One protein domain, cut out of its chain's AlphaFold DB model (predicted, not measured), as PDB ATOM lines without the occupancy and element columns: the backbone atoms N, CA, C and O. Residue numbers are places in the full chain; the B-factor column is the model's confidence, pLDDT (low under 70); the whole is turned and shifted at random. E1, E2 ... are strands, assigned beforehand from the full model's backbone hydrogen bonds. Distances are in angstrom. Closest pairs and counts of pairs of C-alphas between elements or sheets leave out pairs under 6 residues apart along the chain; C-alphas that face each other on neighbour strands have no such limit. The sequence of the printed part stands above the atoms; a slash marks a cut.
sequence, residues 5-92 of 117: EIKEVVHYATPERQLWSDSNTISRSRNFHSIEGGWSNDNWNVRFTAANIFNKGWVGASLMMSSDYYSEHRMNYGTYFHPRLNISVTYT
ATOM      1  N   GLU A   5      -1.603 -53.542  39.358       75.88
ATOM      2  CA  GLU A   5      -0.291 -53.584  40.011       75.88
ATOM      3  C   GLU A   5      -0.114 -52.335  40.882       75.88
ATOM      4  O   GLU A   5      -0.286 -51.212  40.403       75.88
ATOM      5  N   ILE A   6       0.223 -52.543  42.158       81.62
ATOM      6  CA  ILE A   6       0.576 -51.493  43.119       81.62
ATOM      7  C   ILE A   6       2.047 -51.686  43.486       81.62
ATOM      8  O   ILE A   6       2.452 -52.795  43.838       81.62
ATOM      9  N   LYS A   7       2.851 -50.622  43.395       79.62
ATOM     10  CA  LYS A   7       4.261 -50.613  43.818       79.62
ATOM     11  C   LYS A   7       4.473 -49.571  44.893       79.62
ATOM     12  O   LYS A   7       3.990 -48.455  44.748       79.62
ATOM     13  N   GLU A   8       5.248 -49.929  45.908       87.06
ATOM     14  CA  GLU A   8       5.663 -49.042  46.990       87.06
ATOM     15  C   GLU A   8       7.151 -49.261  47.267       87.06
ATOM     16  O   GLU A   8       7.607 -50.400  47.384       87.06
ATOM     17  N   VAL A   9       7.917 -48.174  47.349       89.50
ATOM     18  CA  VAL A   9       9.344 -48.208  47.682       89.50
ATOM     19  C   VAL A   9       9.651 -47.086  48.663       89.50
ATOM     20  O   VAL A   9       9.258 -45.935  48.467       89.50
ATOM     21  N   VAL A  10      10.379 -47.414  49.727       89.69
ATOM     22  CA  VAL A  10      10.822 -46.451  50.738       89.69
ATOM     23  C   VAL A  10      12.341 -46.466  50.797       89.69
ATOM     24  O   VAL A  10      12.957 -47.522  50.929       89.69
ATOM     25  N   HIS A  11      12.945 -45.282  50.730       88.25
ATOM     26  CA  HIS A  11      14.382 -45.097  50.885       88.25
ATOM     27  C   HIS A  11      14.667 -44.183  52.068       88.25
ATOM     28  O   HIS A  11      14.053 -43.124  52.219       88.25
ATOM     29  N   TYR A  12      15.644 -44.577  52.877       89.75
ATOM     30  CA  TYR A  12      16.149 -43.786  53.986       89.75
ATOM     31  C   TYR A  12      17.670 -43.898  54.044       89.75
ATOM     32  O   TYR A  12      18.215 -44.999  53.996       89.75
ATOM     33  N   ALA A  13      18.341 -42.758  54.161       87.69
ATOM     34  CA  ALA A  13      19.771 -42.671  54.399       87.69
ATOM     35  C   ALA A  13      20.030 -41.728  55.573       87.69
ATOM     36  O   ALA A  13      19.518 -40.602  55.629       87.69
ATOM     37  N   THR A  14      20.835 -42.198  56.518       88.88
ATOM     38  CA  THR A  14      21.257 -41.414  57.676       88.88
ATOM     39  C   THR A  14      22.282 -40.353  57.277       88.88
ATOM     40  O   THR A  14      22.996 -40.535  56.292       88.88
ATOM     41  N   PRO A  15      22.413 -39.261  58.050       88.19
ATOM     42  CA  PRO A  15      23.544 -38.353  57.911       88.19
ATOM     43  C   PRO A  15      24.861 -39.111  58.092       88.19
ATOM     44  O   PRO A  15      24.985 -39.921  59.012       88.19
ATOM     45  N   GLU A  16      25.849 -38.804  57.265       88.88
ATOM     46  CA  GLU A  16      27.195 -39.365  57.357       88.88
ATOM     47  C   GLU A  16      28.184 -38.278  57.775       88.88
ATOM     48  O   GLU A  16      28.026 -37.098  57.444       88.88
ATOM     49  N   ARG A  17      29.215 -38.675  58.523       90.81
ATOM     50  CA  ARG A  17      30.351 -37.821  58.855       90.81
ATOM     51  C   ARG A  17      31.630 -38.529  58.440       90.81
ATOM     52  O   ARG A  17      31.923 -39.600  58.960       90.81
ATOM     53  N   GLN A  18      32.401 -37.894  57.571       89.19
ATOM     54  CA  GLN A  18      33.641 -38.451  57.046       89.19
ATOM     55  C   GLN A  18      34.762 -37.412  57.114       89.19
ATOM     56  O   GLN A  18      34.530 -36.222  56.901       89.19
ATOM     57  N   LEU A  19      35.974 -37.873  57.417       88.69
ATOM     58  CA  LEU A  19      37.202 -37.102  57.244       88.69
ATOM     59  C   LEU A  19      37.780 -37.427  55.867       88.69
ATOM     60  O   LEU A  19      37.910 -38.603  55.517       88.69
ATOM     61  N   TRP A  20      38.100 -36.409  55.080       81.44
ATOM     62  CA  TRP A  20      38.768 -36.624  53.802       81.44
ATOM     63  C   TRP A  20      40.243 -36.979  54.022       81.44
ATOM     64  O   TRP A  20      40.882 -36.494  54.948       81.44
ATOM     65  N   SER A  21      40.788 -37.892  53.221       75.69
ATOM     66  CA  SER A  21      42.164 -38.376  53.411       75.69
ATOM     67  C   SER A  21      43.223 -37.399  52.896       75.69
ATOM     68  O   SER A  21      44.383 -37.488  53.284       75.69
ATOM     69  N   ASP A  22      42.835 -36.497  51.997       81.25
ATOM     70  CA  ASP A  22      43.691 -35.523  51.311       81.25
ATOM     71  C   ASP A  22      43.656 -34.125  51.948       81.25
ATOM     72  O   ASP A  22      44.494 -33.275  51.651       81.25
ATOM     73  N   SER A  23      42.698 -33.877  52.839       72.44
ATOM     74  CA  SER A  23      42.513 -32.607  53.531       72.44
ATOM     75  C   SER A  23      41.962 -32.867  54.930       72.44
ATOM     76  O   SER A  23      41.141 -33.757  55.109       72.44
ATOM     77  N   ASN A  24      42.357 -32.078  55.936       83.38
ATOM     78  CA  ASN A  24      41.807 -32.169  57.303       83.38
ATOM     79  C   ASN A  24      40.356 -31.632  57.384       83.38
ATOM     80  O   ASN A  24      39.980 -30.902  58.303       83.38
ATOM     81  N   THR A  25      39.553 -31.935  56.365       87.81
ATOM     82  CA  THR A  25      38.195 -31.457  56.159       87.81
ATOM     83  C   THR A  25      37.222 -32.526  56.618       87.81
ATOM     84  O   THR A  25      37.183 -33.642  56.098       87.81
ATOM     85  N   ILE A  26      36.394 -32.166  57.589       91.12
ATOM     86  CA  ILE A  26      35.289 -32.981  58.068       91.12
ATOM     87  C   ILE A  26      34.066 -32.635  57.226       91.12
ATOM     88  O   ILE A  26      33.526 -31.531  57.320       91.12
ATOM     89  N   SER A  27      33.617 -33.592  56.423       91.06
ATOM     90  CA  SER A  27      32.369 -33.507  55.675       91.06
ATOM     91  C   SER A  27      31.236 -34.117  56.488       91.06
ATOM     92  O   SER A  27      31.362 -35.213  57.038       91.06
ATOM     93  N   ARG A  28      30.115 -33.404  56.566       91.50
ATOM     94  CA  ARG A  28      28.870 -33.885  57.158       91.50
ATOM     95  C   ARG A  28      27.766 -33.812  56.119       91.50
ATOM     96  O   ARG A  28      27.347 -32.711  55.754       91.50
ATOM     97  N   SER A  29      27.292 -34.964  55.658       90.00
ATOM     98  CA  SER A  29      26.153 -35.051  54.746       90.00
ATOM     99  C   SER A  29      24.833 -34.964  55.514       90.00
ATOM    100  O   SER A  29      24.759 -35.195  56.726       90.00
ATOM    101  N   ARG A  30      23.771 -34.576  54.812       88.38
ATOM    102  CA  ARG A  30      22.408 -34.541  55.344       88.38
ATOM    103  C   ARG A  30      21.714 -35.891  55.136       88.38
ATOM    104  O   ARG A  30      22.019 -36.616  54.197       88.38
ATOM    105  N   ASN A  31      20.748 -36.200  55.999       89.38
ATOM    106  CA  ASN A  31      19.838 -37.326  55.808       89.38
ATOM    107  C   ASN A  31      19.030 -37.186  54.512       89.38
ATOM    108  O   ASN A  31      18.662 -36.078  54.109       89.38
ATOM    109  N   PHE A  32      18.673 -38.322  53.926       89.88
ATOM    110  CA  PHE A  32      17.780 -38.398  52.779       89.88
ATOM    111  C   PHE A  32      16.627 -39.348  53.083       89.88
ATOM    112  O   PHE A  32      16.827 -40.418  53.656       89.88
ATOM    113  N   HIS A  33      15.421 -38.973  52.676       91.00
ATOM    114  CA  HIS A  33      14.255 -39.843  52.767       91.00
ATOM    115  C   HIS A  33      13.368 -39.672  51.548       91.00
ATOM    116  O   HIS A  33      13.090 -38.547  51.133       91.00
ATOM    117  N   SER A  34      12.883 -40.771  50.987       93.19
ATOM    118  CA  SER A  34      11.895 -40.719  49.918       93.19
ATOM    119  C   SER A  34      10.916 -41.869  49.998       93.19
ATOM    120  O   SER A  34      11.276 -42.984  50.366       93.19
ATOM    121  N   ILE A  35       9.690 -41.585  49.589       92.00
ATOM    122  CA  ILE A  35       8.650 -42.570  49.348       92.00
ATOM    123  C   ILE A  35       8.250 -42.491  47.880       92.00
ATOM    124  O   ILE A  35       8.057 -41.402  47.333       92.00
ATOM    125  N   GLU A  36       8.152 -43.643  47.241       93.00
ATOM    126  CA  GLU A  36       7.636 -43.800  45.893       93.00
ATOM    127  C   GLU A  36       6.454 -44.757  45.932       93.00
ATOM    128  O   GLU A  36       6.491 -45.780  46.617       93.00
ATOM    129  N   GLY A  37       5.408 -44.410  45.194       91.94
ATOM    130  CA  GLY A  37       4.245 -45.255  45.021       91.94
ATOM    131  C   GLY A  37       3.723 -45.174  43.597       91.94
ATOM    132  O   GLY A  37       3.862 -44.157  42.914       91.94
ATOM    133  N   GLY A  38       3.114 -46.253  43.127       92.00
ATOM    134  CA  GLY A  38       2.562 -46.294  41.785       92.00
ATOM    135  C   GLY A  38       1.452 -47.312  41.634       92.00
ATOM    136  O   GLY A  38       1.415 -48.327  42.325       92.00
ATOM    137  N   TRP A  39       0.561 -47.018  40.700       92.06
ATOM    138  CA  TRP A  39      -0.554 -47.862  40.311       92.06
ATOM    139  C   TRP A  39      -0.594 -47.977  38.791       92.06
ATOM    140  O   TRP A  39      -0.401 -46.987  38.077       92.06
ATOM    141  N   SER A  40      -0.877 -49.170  38.281       89.19
ATOM    142  CA  SER A  40      -1.186 -49.352  36.864       89.19
ATOM    143  C   SER A  40      -2.303 -50.342  36.616       89.19
ATOM    144  O   SER A  40      -2.462 -51.323  37.344       89.19
ATOM    145  N   ASN A  41      -3.046 -50.073  35.546       89.19
ATOM    146  CA  ASN A  41      -4.077 -50.949  35.018       89.19
ATOM    147  C   ASN A  41      -4.193 -50.778  33.498       89.19
ATOM    148  O   ASN A  41      -4.448 -49.667  33.028       89.19
ATOM    149  N   ASP A  42      -4.052 -51.874  32.750       86.69
ATOM    150  CA  ASP A  42      -4.095 -51.922  31.282       86.69
ATOM    151  C   ASP A  42      -3.238 -50.831  30.618       86.69
ATOM    152  O   ASP A  42      -2.026 -50.966  30.471       86.69
ATOM    153  N   ASN A  43      -3.880 -49.735  30.218       89.94
ATOM    154  CA  ASN A  43      -3.292 -48.630  29.475       89.94
ATOM    155  C   ASN A  43      -2.869 -47.461  30.378       89.94
ATOM    156  O   ASN A  43      -2.262 -46.516  29.883       89.94
ATOM    157  N   TRP A  44      -3.197 -47.498  31.669       90.31
ATOM    158  CA  TRP A  44      -2.911 -46.438  32.631       90.31
ATOM    159  C   TRP A  44      -1.740 -46.803  33.535       90.31
ATOM    160  O   TRP A  44      -1.702 -47.884  34.124       90.31
ATOM    161  N   ASN A  45      -0.816 -45.860  33.709       92.50
ATOM    162  CA  ASN A  45       0.238 -45.920  34.713       92.50
ATOM    163  C   ASN A  45       0.334 -44.570  35.430       92.50
ATOM    164  O   ASN A  45       0.500 -43.529  34.796       92.50
ATOM    165  N   VAL A  46       0.228 -44.596  36.754       92.75
ATOM    166  CA  VAL A  46       0.354 -43.434  37.633       92.75
ATOM    167  C   VAL A  46       1.476 -43.714  38.617       92.75
ATOM    168  O   VAL A  46       1.506 -44.773  39.242       92.75
ATOM    169  N   ARG A  47       2.401 -42.771  38.770       94.44
ATOM    170  CA  ARG A  47       3.503 -42.848  39.735       94.44
ATOM    171  C   ARG A  47       3.632 -41.535  40.475       94.44
ATOM    172  O   ARG A  47       3.451 -40.468  39.887       94.44
ATOM    173  N   PHE A  48       3.999 -41.614  41.742       94.06
ATOM    174  CA  PHE A  48       4.390 -40.467  42.534       94.06
ATOM    175  C   PHE A  48       5.658 -40.779  43.322       94.06
ATOM    176  O   PHE A  48       5.851 -41.890  43.806       94.06
ATOM    177  N   THR A  49       6.495 -39.766  43.501       94.31
ATOM    178  CA  THR A  49       7.661 -39.831  44.376       94.31
ATOM    179  C   THR A  49       7.700 -38.568  45.206       94.31
ATOM    180  O   THR A  49       7.715 -37.461  44.664       94.31
ATOM    181  N   ALA A  50       7.770 -38.725  46.518       93.25
ATOM    182  CA  ALA A  50       7.932 -37.625  47.444       93.25
ATOM    183  C   ALA A  50       9.244 -37.813  48.211       93.25
ATOM    184  O   ALA A  50       9.445 -38.812  48.900       93.25
ATOM    185  N   ALA A  51      10.165 -36.869  48.053       93.25
ATOM    186  CA  ALA A  51      11.503 -36.923  48.630       93.25
ATOM    187  C   ALA A  51      11.746 -35.710  49.526       93.25
ATOM    188  O   ALA A  51      11.292 -34.603  49.230       93.25
ATOM    189  N   ASN A  52      12.489 -35.918  50.611       92.50
ATOM    190  CA  ASN A  52      12.996 -34.880  51.499       92.50
ATOM    191  C   ASN A  52      11.911 -33.947  52.061       92.50
ATOM    192  O   ASN A  52      12.198 -32.803  52.394       92.50
ATOM    193  N   ILE A  53      10.673 -34.434  52.230       89.31
ATOM    194  CA  ILE A  53       9.503 -33.618  52.621       89.31
ATOM    195  C   ILE A  53       9.706 -32.878  53.957       89.31
ATOM    196  O   ILE A  53       9.142 -31.812  54.181       89.31
ATOM    197  N   PHE A  54      10.559 -33.412  54.834       87.00
ATOM    198  CA  PHE A  54      10.861 -32.842  56.152       87.00
ATOM    199  C   PHE A  54      12.164 -32.029  56.174       87.00
ATOM    200  O   PHE A  54      12.449 -31.346  57.157       87.00
ATOM    201  N   ASN A  55      12.963 -32.075  55.104       87.25
ATOM    202  CA  ASN A  55      14.237 -31.372  55.041       87.25
ATOM    203  C   ASN A  55      14.004 -29.940  54.560       87.25
ATOM    204  O   ASN A  55      13.499 -29.721  53.468       87.25
ATOM    205  N   LYS A  56      14.403 -28.940  55.351       83.81
ATOM    206  CA  LYS A  56      14.323 -27.529  54.940       83.81
ATOM    207  C   LYS A  56      15.642 -27.055  54.332       83.81
ATOM    208  O   LYS A  56      16.702 -27.264  54.926       83.81
ATOM    209  N   GLY A  57      15.565 -26.361  53.200       86.69
ATOM    210  CA  GLY A  57      16.709 -25.738  52.532       86.69
ATOM    211  C   GLY A  57      17.383 -26.626  51.486       86.69
ATOM    212  O   GLY A  57      16.889 -27.691  51.140       86.69
ATOM    213  N   TRP A  58      18.514 -26.146  50.974       89.69
ATOM    214  CA  TRP A  58      19.198 -26.700  49.797       89.69
ATOM    215  C   TRP A  58      20.582 -27.277  50.117       89.69
ATOM    216  O   TRP A  58      21.274 -27.761  49.227       89.69
ATOM    217  N   VAL A  59      21.009 -27.197  51.381       90.25
ATOM    218  CA  VAL A  59      22.334 -27.648  51.818       90.25
ATOM    219  C   VAL A  59      22.337 -29.168  51.948       90.25
ATOM    220  O   VAL A  59      21.641 -29.721  52.805       90.25
ATOM    221  N   GLY A  60      23.134 -29.827  51.112       87.69
ATOM    222  CA  GLY A  60      23.319 -31.278  51.117       87.69
ATOM    223  C   GLY A  60      24.462 -31.754  51.999       87.69
ATOM    224  O   GLY A  60      24.373 -32.828  52.593       87.69
ATOM    225  N   ALA A  61      25.515 -30.947  52.125       89.69
ATOM    226  CA  ALA A  61      26.630 -31.234  53.015       89.69
ATOM    227  C   ALA A  61      27.282 -29.952  53.541       89.69
ATOM    228  O   ALA A  61      27.285 -28.916  52.870       89.69
ATOM    229  N   SER A  62      27.857 -30.040  54.735       91.94
ATOM    230  CA  SER A  62      28.689 -28.995  55.330       91.94
ATOM    231  C   SER A  62      30.097 -29.531  55.512       91.94
ATOM    232  O   SER A  62      30.277 -30.629  56.035       91.94
ATOM    233  N   LEU A  63      31.078 -28.765  55.054       91.69
ATOM    234  CA  LEU A  63      32.487 -29.109  55.132       91.69
ATOM    235  C   LEU A  63      33.160 -28.112  56.065       91.69
ATOM    236  O   LEU A  63      33.060 -26.900  55.868       91.69
ATOM    237  N   MET A  64      33.825 -28.638  57.083       91.50
ATOM    238  CA  MET A  64      34.553 -27.860  58.074       91.50
ATOM    239  C   MET A  64      36.005 -28.303  58.070       91.50
ATOM    240  O   MET A  64      36.287 -29.480  58.287       91.50
ATOM    241  N   MET A  65      36.919 -27.366  57.866       90.62
ATOM    242  CA  MET A  65      38.348 -27.595  58.032       90.62
ATOM    243  C   MET A  65      38.875 -26.600  59.057       90.62
ATOM    244  O   MET A  65      38.607 -25.404  58.964       90.62
ATOM    245  N   SER A  66      39.620 -27.092  60.040       86.94
ATOM    246  CA  SER A  66      40.284 -26.249  61.030       86.94
ATOM    247  C   SER A  66      41.774 -26.551  61.022       86.94
ATOM    248  O   SER A  66      42.178 -27.714  61.065       86.94
ATOM    249  N   SER A  67      42.569 -25.493  60.955       84.88
ATOM    250  CA  SER A  67      44.023 -25.503  61.063       84.88
ATOM    251  C   SER A  67      44.448 -24.403  62.039       84.88
ATOM    252  O   SER A  67      43.638 -23.549  62.403       84.88
ATOM    253  N   ASP A  68      45.709 -24.406  62.457       87.62
ATOM    254  CA  ASP A  68      46.219 -23.481  63.476       87.62
ATOM    255  C   ASP A  68      46.175 -22.015  63.024       87.62
ATOM    256  O   ASP A  68      46.000 -21.107  63.833       87.62
ATOM    257  N   TYR A  69      46.307 -21.780  61.716       89.50
ATOM    258  CA  TYR A  69      46.390 -20.434  61.143       89.50
ATOM    259  C   TYR A  69      45.120 -19.991  60.419       89.50
ATOM    260  O   TYR A  69      44.959 -18.805  60.134       89.50
ATOM    261  N   TYR A  70      44.230 -20.927  60.081       86.06
ATOM    262  CA  TYR A  70      43.000 -20.616  59.363       86.06
ATOM    263  C   TYR A  70      41.942 -21.707  59.529       86.06
ATOM    264  O   TYR A  70      42.238 -22.889  59.706       86.06
ATOM    265  N   SER A  71      40.686 -21.293  59.421       88.44
ATOM    266  CA  SER A  71      39.524 -22.176  59.409       88.44
ATOM    267  C   SER A  71      38.704 -21.929  58.157       88.44
ATOM    268  O   SER A  71      38.551 -20.785  57.725       88.44
ATOM    269  N   GLU A  72      38.114 -22.986  57.622       89.75
ATOM    270  CA  GLU A  72      37.262 -22.927  56.452       89.75
ATOM    271  C   GLU A  72      35.919 -23.605  56.717       89.75
ATOM    272  O   GLU A  72      35.839 -24.705  57.271       89.75
ATOM    273  N   HIS A  73      34.853 -22.937  56.278       92.25
ATOM    274  CA  HIS A  73      33.493 -23.438  56.348       92.25
ATOM    275  C   HIS A  73      32.843 -23.355  54.967       92.25
ATOM    276  O   HIS A  73      32.520 -22.266  54.485       92.25
ATOM    277  N   ARG A  74      32.607 -24.507  54.336       92.00
ATOM    278  CA  ARG A  74      31.937 -24.604  53.033       92.00
ATOM    279  C   ARG A  74      30.580 -25.281  53.175       92.00
ATOM    280  O   ARG A  74      30.409 -26.228  53.941       92.00
ATOM    281  N   MET A  75      29.608 -24.814  52.399       92.75
ATOM    282  CA  MET A  75      28.295 -25.447  52.276       92.75
ATOM    283  C   MET A  75      28.089 -25.888  50.833       92.75
ATOM    284  O   MET A  75      28.183 -25.077  49.915       92.75
ATOM    285  N   ASN A  76      27.779 -27.168  50.643       90.19
ATOM    286  CA  ASN A  76      27.410 -27.699  49.340       90.19
ATOM    287  C   ASN A  76      25.899 -27.598  49.162       90.19
ATOM    288  O   ASN A  76      25.130 -28.221  49.899       90.19
ATOM    289  N   TYR A  77      25.490 -26.816  48.169       89.88
ATOM    290  CA  TYR A  77      24.098 -26.642  47.782       89.88
ATOM    291  C   TYR A  77      23.751 -27.576  46.627       89.88
ATOM    292  O   TYR A  77      24.559 -27.795  45.727       89.88
ATOM    293  N   GLY A  78      22.536 -28.112  46.634       84.94
ATOM    294  CA  GLY A  78      22.060 -28.959  45.550       84.94
ATOM    295  C   GLY A  78      20.545 -28.988  45.460       84.94
ATOM    296  O   GLY A  78      19.830 -28.862  46.454       84.94
ATOM    297  N   THR A  79      20.052 -29.205  44.246       84.50
ATOM    298  CA  THR A  79      18.618 -29.256  43.927       84.50
ATOM    299  C   THR A  79      17.926 -30.528  44.407       84.50
ATOM    300  O   THR A  79      16.713 -30.638  44.332       84.50
ATOM    301  N   TYR A  80      18.669 -31.495  44.940       83.06
ATOM    302  CA  TYR A  80      18.103 -32.743  45.447       83.06
ATOM    303  C   TYR A  80      17.828 -32.725  46.954       83.06
ATOM    304  O   TYR A  80      17.181 -33.641  47.452       83.06
ATOM    305  N   PHE A  81      18.279 -31.701  47.687       86.38
ATOM    306  CA  PHE A  81      18.235 -31.680  49.159       86.38
ATOM    307  C   PHE A  81      17.045 -30.917  49.756       86.38
ATOM    308  O   PHE A  81      16.917 -30.853  50.980       86.38
ATOM    309  N   HIS A  82      16.171 -30.383  48.903       90.38
ATOM    310  CA  HIS A  82      14.934 -29.716  49.300       90.38
ATOM    311  C   HIS A  82      13.715 -30.647  49.143       90.38
ATOM    312  O   HIS A  82      13.806 -31.665  48.448       90.38
ATOM    313  N   PRO A  83      12.558 -30.306  49.744       92.38
ATOM    314  CA  PRO A  83      11.321 -31.057  49.573       92.38
ATOM    315  C   PRO A  83      10.910 -31.092  48.106       92.38
ATOM    316  O   PRO A  83      10.784 -30.039  47.475       92.38
ATOM    317  N   ARG A  84      10.679 -32.288  47.567       92.00
ATOM    318  CA  ARG A  84      10.306 -32.476  46.163       92.00
ATOM    319  C   ARG A  84       9.184 -33.491  46.028       92.00
ATOM    320  O   ARG A  84       9.246 -34.568  46.616       92.00
ATOM    321  N   LEU A  85       8.218 -33.159  45.179       93.06
ATOM    322  CA  LEU A  85       7.147 -34.043  44.743       93.06
ATOM    323  C   LEU A  85       7.227 -34.196  43.222       93.06
ATOM    324  O   LEU A  85       7.266 -33.197  42.509       93.06
ATOM    325  N   ASN A  86       7.254 -35.433  42.737       94.12
ATOM    326  CA  ASN A  86       7.163 -35.757  41.317       94.12
ATOM    327  C   ASN A  86       5.932 -36.630  41.108       94.12
ATOM    328  O   ASN A  86       5.721 -37.575  41.866       94.12
ATOM    329  N   ILE A  87       5.140 -36.321  40.088       94.25
ATOM    330  CA  ILE A  87       3.966 -37.103  39.701       94.25
ATOM    331  C   ILE A  87       4.066 -37.342  38.200       94.25
ATOM    332  O   ILE A  87       4.330 -36.410  37.441       94.25
ATOM    333  N   SER A  88       3.868 -38.586  37.781       95.56
ATOM    334  CA  SER A  88       3.839 -38.973  36.377       95.56
ATOM    335  C   SER A  88       2.575 -39.764  36.092       95.56
ATOM    336  O   SER A  88       2.244 -40.703  36.815       95.56
ATOM    337  N   VAL A  89       1.873 -39.372  35.033       94.06
ATOM    338  CA  VAL A  89       0.686 -40.062  34.532       94.06
ATOM    339  C   VAL A  89       0.934 -40.377  33.070       94.06
ATOM    340  O   VAL A  89       1.215 -39.485  32.274       94.06
ATOM    341  N   THR A  90       0.851 -41.653  32.725       94.81
ATOM    342  CA  THR A  90       1.058 -42.144  31.367       94.81
ATOM    343  C   THR A  90      -0.169 -42.926  30.927       94.81
ATOM    344  O   THR A  90      -0.642 -43.806  31.648       94.81
ATOM    345  N   TYR A  91      -0.666 -42.603  29.732       91.38
ATOM    346  CA  TYR A  91      -1.682 -43.382  29.040       91.38
ATOM    347  C   TYR A  91      -1.107 -43.923  27.735       91.38
ATOM    348  O   TYR A  91      -0.674 -43.159  26.871       91.38
ATOM    349  N   THR A  92      -1.099 -45.241  27.586       90.38
ATOM    350  CA  THR A  92      -0.581 -45.898  26.387       90.38
ATOM    351  C   THR A  92      -1.717 -46.115  25.396       90.38
ATOM    352  O   THR A  92      -2.705 -46.765  25.719       90.38
TER     353      THR A  92
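What this domain is: This is residues 5 to 92 of the 117 residues of an uncharacterized protein of Muribaculaceae bacterium Isolate-004 (NCI) (UniProt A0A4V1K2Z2). Picture a long, thin rod of two four-stranded antiparallel sheets set end to end, with the chain passing from one sheet to the other four times, through the links E1 to E2, E3 to E4, E5 to E6 and E7 to E8. The sheet E1 E4 E5 E8 makes one end and the sheet E2 E3 E6 E7 the other, and E3 runs on into E4 at 34 degrees across the joint. The printed part has 88 residues, with no named helix and eight named strands, E1 to E8 in chain order, and its class is all strand. It is extended, with a radius of gyration of the C-alphas of 18.8 A, and its C-alphas span 66 by 21 by 19 A.

How they stand to each other: Begin in the sheet E1 E4 E5 E8 with E4, residues 32 to 41, an inner strand. On one side of it find the edge strand E1, residues 5 to 13, antiparallel at 174 degrees, with N 9 and O 36 within hydrogen-bond range at 2.9 A. On its other side is E5, residues 44 to 51, antiparallel at 171 degrees; E4 and E5 form a hairpin, with N 44 and O 41 at 2.8 A. The other neighbour of E5 is the edge strand E8, residues 84 to 91, antiparallel to E5 at 173 degrees, with N 49 and O 86 within hydrogen-bond range at 2.8 A. In the second sheet, E2, residues 17 to 19, and E3, residues 25 to 29, form a hairpin at 158 degrees, with N 18 and O 27 at 2.9 A. The other neighbour of E3 is E6, residues 59 to 66, antiparallel at 160 degrees, with N 26 and O 64 within hydrogen-bond range at 2.8 A. E6 forms a hairpin with the edge strand E7, residues 71 to 77, at 169 degrees, with N 63 and O 74 at 2.9 A. Between the two sheets, E1 and E2 are apart, as are E3 and E4, E5 and E6, and E7 and E8, though the two of each pair follow each other in the chain.

Where its parts are: Find C-alpha 5 at (-0.291, -53.584, 40.011), from which E1 runs 27.0 A to C-alpha 13. E4, the longest strand, covers 30.8 A from C-alpha 32 at (17.780, -38.398, 52.779). E5 measures 23.5 A, E6 20.2 A and E7 19.8 A, while E3 has 12.6 A and E2 7.1 A. E8 runs 23.6 A and ends at C-alpha 91, (-1.682, -43.382, 29.040).

The domain as a whole: Look to Asp 42 and Tyr 69 for the two C-alphas farthest apart, 66.6 A. The printed part has no cut and no long link; E5 to E6 and E7 to E8 are short, and the others are tight. The mean pLDDT of the printed part is 89.1, and no printed residue is under 70.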